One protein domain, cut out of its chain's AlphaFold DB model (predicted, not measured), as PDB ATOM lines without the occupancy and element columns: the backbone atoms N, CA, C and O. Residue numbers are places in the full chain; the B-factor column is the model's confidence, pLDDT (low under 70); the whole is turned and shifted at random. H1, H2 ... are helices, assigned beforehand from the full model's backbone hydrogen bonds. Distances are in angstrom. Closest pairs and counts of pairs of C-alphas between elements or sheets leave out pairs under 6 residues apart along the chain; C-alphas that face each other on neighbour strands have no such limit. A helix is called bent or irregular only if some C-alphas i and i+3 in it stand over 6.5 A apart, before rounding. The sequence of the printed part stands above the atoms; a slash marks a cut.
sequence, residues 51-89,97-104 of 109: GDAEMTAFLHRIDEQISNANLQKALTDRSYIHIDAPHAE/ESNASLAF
ATOM      1  N   GLY A  51      11.215  26.835  28.399       92.25
ATOM      2  CA  GLY A  51       9.810  27.253  28.348       92.25
ATOM      3  C   GLY A  51       9.235  27.317  26.931       92.25
ATOM      4  O   GLY A  51       8.149  26.794  26.699       92.25
ATOM      5  N   ASP A  52       9.979  27.869  25.972       92.62
ATOM      6  CA  ASP A  52       9.511  28.037  24.589       92.62
ATOM      7  C   ASP A  52       9.392  26.689  23.864       92.62
ATOM      8  O   ASP A  52       8.429  26.423  23.136       92.62
ATOM      9  N   ALA A  53      10.364  25.802  24.093       94.19
ATOM     10  CA  ALA A  53      10.357  24.458  23.521       94.19
ATOM     11  C   ALA A  53       9.208  23.608  24.088       94.19
ATOM     12  O   ALA A  53       8.550  22.874  23.355       94.19
ATOM     13  N   GLU A  54       8.932  23.726  25.385       94.56
ATOM     14  CA  GLU A  54       7.844  22.997  26.041       94.56
ATOM     15  C   GLU A  54       6.471  23.506  25.584       94.56
ATOM     16  O   GLU A  54       5.572  22.699  25.338       94.56
ATOM     17  N   MET A  55       6.326  24.821  25.387       93.06
ATOM     18  CA  MET A  55       5.103  25.438  24.869       93.06
ATOM     19  C   MET A  55       4.781  24.951  23.452       93.06
ATOM     20  O   MET A  55       3.680  24.481  23.173       93.06
ATOM     21  N   THR A  56       5.772  24.988  22.563       93.31
ATOM     22  CA  THR A  56       5.613  24.530  21.173       93.31
ATOM     23  C   THR A  56       5.359  23.024  21.090       93.31
ATOM     24  O   THR A  56       4.477  22.584  20.350       93.31
ATOM     25  N   ALA A  57       6.055  22.220  21.899       94.44
ATOM     26  CA  ALA A  57       5.815  20.782  21.989       94.44
ATOM     27  C   ALA A  57       4.437  20.443  22.581       94.44
ATOM     28  O   ALA A  57       3.856  19.408  22.257       94.44
ATOM     29  N   PHE A  58       3.903  21.273  23.479       94.06
ATOM     30  CA  PHE A  58       2.541  21.130  23.988       94.06
ATOM     31  C   PHE A  58       1.503  21.374  22.886       94.06
ATOM     32  O   PHE A  58       0.644  20.519  22.679       94.06
ATOM     33  N   LEU A  59       1.641  22.458  22.121       93.25
ATOM     34  CA  LEU A  59       0.745  22.769  21.003       93.25
ATOM     35  C   LEU A  59       0.738  21.674  19.937       93.25
ATOM     36  O   LEU A  59      -0.323  21.203  19.536       93.25
ATOM     37  N   HIS A  60       1.918  21.184  19.557       94.38
ATOM     38  CA  HIS A  60       2.035  20.102  18.580       94.38
ATOM     39  C   HIS A  60       1.413  18.781  19.071       94.38
ATOM     40  O   HIS A  60       1.001  17.952  18.265       94.38
ATOM     41  N   ARG A  61       1.356  18.535  20.386       95.62
ATOM     42  CA  ARG A  61       0.724  17.320  20.933       95.62
ATOM     43  C   ARG A  61      -0.798  17.364  20.870       95.62
ATOM     44  O   ARG A  61      -1.412  16.308  20.763       95.62
ATOM     45  N   ILE A  62      -1.377  18.555  20.985       93.06
ATOM     46  CA  ILE A  62      -2.830  18.770  20.958       93.06
ATOM     47  C   ILE A  62      -3.324  19.021  19.522       93.06
ATOM     48  O   ILE A  62      -4.508  18.864  19.255       93.06
ATOM     49  N   ASP A  63      -2.408  19.318  18.594       92.81
ATOM     50  CA  ASP A  63      -2.695  19.648  17.190       92.81
ATOM     51  C   ASP A  63      -3.571  20.908  17.040       92.81
ATOM     52  O   ASP A  63      -4.388  21.043  16.132       92.81
ATOM     53  N   GLU A  64      -3.389  21.866  17.953       87.31
ATOM     54  CA  GLU A  64      -4.087  23.152  17.952       87.31
ATOM     55  C   GLU A  64      -3.155  24.298  17.533       87.31
ATOM     56  O   GLU A  64      -1.986  24.369  17.920       87.31
ATOM     57  N   GLN A  65      -3.691  25.237  16.749       87.50
ATOM     58  CA  GLN A  65      -2.961  26.396  16.227       87.50
ATOM     59  C   GLN A  65      -3.200  27.620  17.114       87.50
ATOM     60  O   GLN A  65      -4.054  28.463  16.841       87.50
ATOM     61  N   ILE A  66      -2.441  27.698  18.204       88.31
ATOM     62  CA  ILE A  66      -2.583  28.720  19.247       88.31
ATOM     63  C   ILE A  66      -1.378  29.659  19.217       88.31
ATOM     64  O   ILE A  66      -0.238  29.234  19.047       88.31
ATOM     65  N   SER A  67      -1.614  30.949  19.461       88.75
ATOM     66  CA  SER A  67      -0.532  31.893  19.750       88.75
ATOM     67  C   SER A  67       0.159  31.540  21.071       88.75
ATOM     68  O   SER A  67      -0.489  31.506  22.120       88.75
ATOM     69  N   ASN A  68       1.486  31.378  21.050       87.19
ATOM     70  CA  ASN A  68       2.289  31.144  22.258       87.19
ATOM     71  C   ASN A  68       2.019  32.185  23.360       87.19
ATOM     72  O   ASN A  68       1.983  31.823  24.533       87.19
ATOM     73  N   ALA A  69       1.770  33.448  22.998       87.25
ATOM     74  CA  ALA A  69       1.471  34.508  23.962       87.25
ATOM     75  C   ALA A  69       0.136  34.272  24.691       87.25
ATOM     76  O   ALA A  69       0.050  34.431  25.908       87.25
ATOM     77  N   ASN A  70      -0.894  33.826  23.965       87.69
ATOM     78  CA  ASN A  70      -2.197  33.515  24.558       87.69
ATOM     79  C   ASN A  70      -2.105  32.294  25.476       87.69
ATOM     80  O   ASN A  70      -2.691  32.288  26.557       87.69
ATOM     81  N   LEU A  71      -1.336  31.280  25.070       88.81
ATOM     82  CA  LEU A  71      -1.136  30.086  25.884       88.81
ATOM     83  C   LEU A  71      -0.332  30.397  27.155       88.81
ATOM     84  O   LEU A  71      -0.706  29.966  28.243       88.81
ATOM     85  N   GLN A  72       0.725  31.202  27.047       89.31
ATOM     86  CA  GLN A  72       1.492  31.660  28.204       89.31
ATOM     87  C   GLN A  72       0.613  32.445  29.184       89.31
ATOM     88  O   GLN A  72       0.671  32.202  30.392       89.31
ATOM     89  N   LYS A  73      -0.246  33.333  28.672       88.12
ATOM     90  CA  LYS A  73      -1.229  34.060  29.480       88.12
ATOM     91  C   LYS A  73      -2.192  33.107  30.188       88.12
ATOM     92  O   LYS A  73      -2.420  33.265  31.379       88.12
ATOM     93  N   ALA A  74      -2.717  32.095  29.497       88.81
ATOM     94  CA  ALA A  74      -3.630  31.111  30.085       88.81
ATOM     95  C   ALA A  74      -2.984  30.286  31.216       88.81
ATOM     96  O   ALA A  74      -3.639  29.976  32.214       88.81
ATOM     97  N   LEU A  75      -1.696  29.956  31.080       89.38
ATOM     98  CA  LEU A  75      -0.936  29.174  32.062       89.38
ATOM     99  C   LEU A  75      -0.417  30.004  33.248       89.38
ATOM    100  O   LEU A  75       0.019  29.426  34.244       89.38
ATOM    101  N   THR A  76      -0.462  31.336  33.164       88.56
ATOM    102  CA  THR A  76       0.027  32.223  34.226       88.56
ATOM    103  C   THR A  76      -1.103  32.583  35.188       88.56
ATOM    104  O   THR A  76      -2.011  33.350  34.861       88.56
ATOM    105  N   ASP A  77      -1.032  32.041  36.402       87.62
ATOM    106  CA  ASP A  77      -1.950  32.392  37.483       87.62
ATOM    107  C   ASP A  77      -1.504  33.660  38.229       87.62
ATOM    108  O   ASP A  77      -0.320  34.001  38.286       87.62
ATOM    109  N   ARG A  78      -2.458  34.336  38.875       83.69
ATOM    110  CA  ARG A  78      -2.180  35.503  39.716       83.69
ATOM    111  C   ARG A  78      -1.200  35.171  40.845       83.69
ATOM    112  O   ARG A  78      -0.337  35.995  41.136       83.69
ATOM    113  N   SER A  79      -1.309  34.001  41.482       83.38
ATOM    114  CA  SER A  79      -0.432  33.630  42.605       83.38
ATOM    115  C   SER A  79       1.044  33.561  42.208       83.38
ATOM    116  O   SER A  79       1.904  33.922  43.007       83.38
ATOM    117  N   TYR A  80       1.330  33.186  40.960       81.75
ATOM    118  CA  TYR A  80       2.685  33.115  40.422       81.75
ATOM    119  C   TYR A  80       3.340  34.505  40.342       81.75
ATOM    120  O   TYR A  80       4.482  34.678  40.756       81.75
ATOM    121  N   ILE A  81       2.579  35.522  39.923       70.44
ATOM    122  CA  ILE A  81       3.053  36.914  39.801       70.44
ATOM    123  C   ILE A  81       3.502  37.470  41.164       70.44
ATOM    124  O   ILE A  81       4.504  38.172  41.257       70.44
ATOM    125  N   HIS A  82       2.798  37.111  42.242       61.50
ATOM    126  CA  HIS A  82       3.089  37.620  43.587       61.50
ATOM    127  C   HIS A  82       4.339  36.964  44.205       61.50
ATOM    128  O   HIS A  82       4.927  37.525  45.127       61.50
ATOM    129  N   ILE A  83       4.744  35.786  43.715       62.12
ATOM    130  CA  ILE A  83       5.930  35.054  44.188       62.12
ATOM    131  C   ILE A  83       7.216  35.613  43.560       62.12
ATOM    132  O   ILE A  83       8.244  35.636  44.234       62.12
ATOM    133  N   ASP A  84       7.152  36.104  42.316       56.62
ATOM    134  CA  ASP A  84       8.309  36.642  41.578       56.62
ATOM    135  C   ASP A  84       8.529  38.160  41.795       56.62
ATOM    136  O   ASP A  84       9.651  38.654  41.649       56.62
ATOM    137  N   ALA A  85       7.500  38.899  42.237       51.44
ATOM    138  CA  ALA A  85       7.563  40.334  42.544       51.44
ATOM    139  C   ALA A  85       8.645  40.792  43.563       51.44
ATOM    140  O   ALA A  85       9.216  41.864  43.353       51.44
ATOM    141  N   PRO A  86       9.011  40.053  44.637       52.12
ATOM    142  CA  PRO A  86       9.959  40.560  45.636       52.12
ATOM    143  C   PRO A  86      11.427  40.615  45.167       52.12
ATOM    144  O   PRO A  86      12.291  41.024  45.942       52.12
ATOM    145  N   HIS A  87      11.744  40.198  43.934       53.69
ATOM    146  CA  HIS A  87      13.119  40.170  43.411       53.69
ATOM    147  C   HIS A  87      13.404  41.171  42.284       53.69
ATOM    148  O   HIS A  87      14.568  41.335  41.911       53.69
ATOM    149  N   ALA A  88      12.389  41.855  41.757       50.78
ATOM    150  CA  ALA A  88      12.537  42.776  40.638       50.78
ATOM    151  C   ALA A  88      12.060  44.181  41.027       50.78
ATOM    152  O   ALA A  88      10.904  44.547  40.831       50.78
ATOM    153  N   GLU A  89      12.980  44.983  41.564       50.03
ATOM    154  CA  GLU A  89      12.837  46.441  41.650       50.03
ATOM    155  C   GLU A  89      12.505  46.980  40.239       50.03
ATOM    156  O   GLU A  89      13.365  46.994  39.357       50.03
ATOM    157  N   GLU A  97      -0.977  40.207  32.250       68.19
ATOM    158  CA  GLU A  97      -2.406  39.910  32.352       68.19
ATOM    159  C   GLU A  97      -2.646  38.510  32.955       68.19
ATOM    160  O   GLU A  97      -2.199  37.498  32.419       68.19
ATOM    161  N   SER A  98      -3.387  38.434  34.064       75.56
ATOM    162  CA  SER A  98      -3.774  37.162  34.696       75.56
ATOM    163  C   SER A  98      -4.717  36.334  33.810       75.56
ATOM    164  O   SER A  98      -5.565  36.872  33.088       75.56
ATOM    165  N   ASN A  99      -4.635  35.005  33.933       87.25
ATOM    166  CA  ASN A  99      -5.532  34.054  33.272       87.25
ATOM    167  C   ASN A  99      -7.017  34.131  33.696       87.25
ATOM    168  O   ASN A  99      -7.846  33.472  33.071       87.25
ATOM    169  N   ALA A 100      -7.388  34.928  34.706       85.38
ATOM    170  CA  ALA A 100      -8.751  34.976  35.248       85.38
ATOM    171  C   ALA A 100      -9.835  35.268  34.190       85.38
ATOM    172  O   ALA A 100     -10.910  34.668  34.214       85.38
ATOM    173  N   SER A 101      -9.545  36.160  33.237       84.50
ATOM    174  CA  SER A 101     -10.476  36.502  32.151       84.50
ATOM    175  C   SER A 101     -10.700  35.340  31.177       84.50
ATOM    176  O   SER A 101     -11.833  35.094  30.767       84.50
ATOM    177  N   LEU A 102      -9.639  34.593  30.860       84.94
ATOM    178  CA  LEU A 102      -9.684  33.407  29.999       84.94
ATOM    179  C   LEU A 102     -10.353  32.219  30.702       84.94
ATOM    180  O   LEU A 102     -11.074  31.443  30.084       84.94
ATOM    181  N   ALA A 103     -10.156  32.088  32.014       87.19
ATOM    182  CA  ALA A 103     -10.807  31.049  32.801       87.19
ATOM    183  C   ALA A 103     -12.328  31.266  32.876       87.19
ATOM    184  O   ALA A 103     -13.092  30.313  32.732       87.19
ATOM    185  N   PHE A 104     -12.778  32.516  33.051       87.31
ATOM    186  CA  PHE A 104     -14.204  32.848  33.109       87.31
ATOM    187  C   PHE A 104     -14.931  32.584  31.785       87.31
ATOM    188  O   PHE A 104     -16.071  32.122  31.794       87.31
TER     189      PHE A 104
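AT A GLANCE: This is residues 51 to 89 and 97 to 104 of the 109 residues of an uncharacterized protein of Echinostoma caproni (UniProt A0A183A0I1). The printed part is a loose, flat run of four helices with few contacts: the longest helix, H1, meets one end of the short helix H2 nearly at a right angle, and H3 reaches away beyond the other end of H2. The short helix H4 comes near H2 after a cut in the chain, and residues 60 to 65, at the far end of H1, and residues 82 to 89, most of them in H3, stick out at opposite ends of the longest axis. The 47 residues printed include four named helices, in the order H1, H2, H3, H4, and no named strand; the class is all helix. The whole is loose, with a radius of gyration of the C-alphas of 12.7 A, and its C-alphas span 38 by 26 by 12 A.

IN THESE COORDINATES: The longest helix by residues is H1, residues 51 to 62, which measures 16.9 A from first to last C-alpha. It begins at C-alpha 51, at (9.810, 27.253, 28.348), and ends at C-alpha 62, at (-2.830, 18.770, 20.958). H2 takes residues 68 to 75, Asn 68 to Leu 75, and is 10.5 A long. H3 takes residues 78 to 87, Arg 78 to His 87, and is 16.4 A long. H3 is irregular, but only just: the C-alphas of Ile 83 and Pro 86 are 7.0 A apart, where about 5 A is the distance in a regular helix. Beyond the cut, H4 takes residues 100 to 104, is 6.2 A long, and ends at C-alpha 104, at (-14.204, 32.848, 33.109).

HOW THE PARTS SIT: H1 touches H2 with its residues 55 to 56 alone, with 4 pairs of C-alphas within 8 A. The closest C-alphas of the two are those of Met 55 and Asn 68, 6.9 A apart. The lines of H1 and H2 are about perpendicular, at 88 degrees, and their centres are 11.3 A apart. H2 and H4 are close but not clearly touching, with 2 pairs of C-alphas within 8 A; the closest are those of Ala 74 and Leu 102, 6.5 A apart. H3 touches no helix. It is close to H4 but not clearly touching it, with 1 pair of C-alphas within 8 A, those of Arg 78 and Ala 100 at 8.0 A. H2 and H3 are apart, although they follow each other in the chain. H1 is apart from both H3 and H4. In the backbones of H1, H2 and H4, every O i to N i+4 pair is within hydrogen-bond range, while in H3 it is 3 of 6.

THE WHOLE: The two C-alphas farthest apart are those of Asp 63 and Glu 89, 39.5 A, and both residues lie in stretches that stand free: residues 60 to 65, of which 60 to 62 belong to H1, and residues 82 to 89, of which 82 to 87 belong to H3. Without these stretches the body has 33 residues, spans 24 by 18 by 12 A, and has a radius of gyration of 10.0 A. The links from H1 to H2, with 5 residues, and from H2 to H3, with 2 residues, are tight. The link from H3 to H4 runs across the cut: residues 90 to 96 are not printed, and C-alphas 89 and 97 are 19.0 A apart. The mean pLDDT of the printed part is 82.3; residues 82 to 89 and residue 97 are under 70, and H3 has a mean of 66.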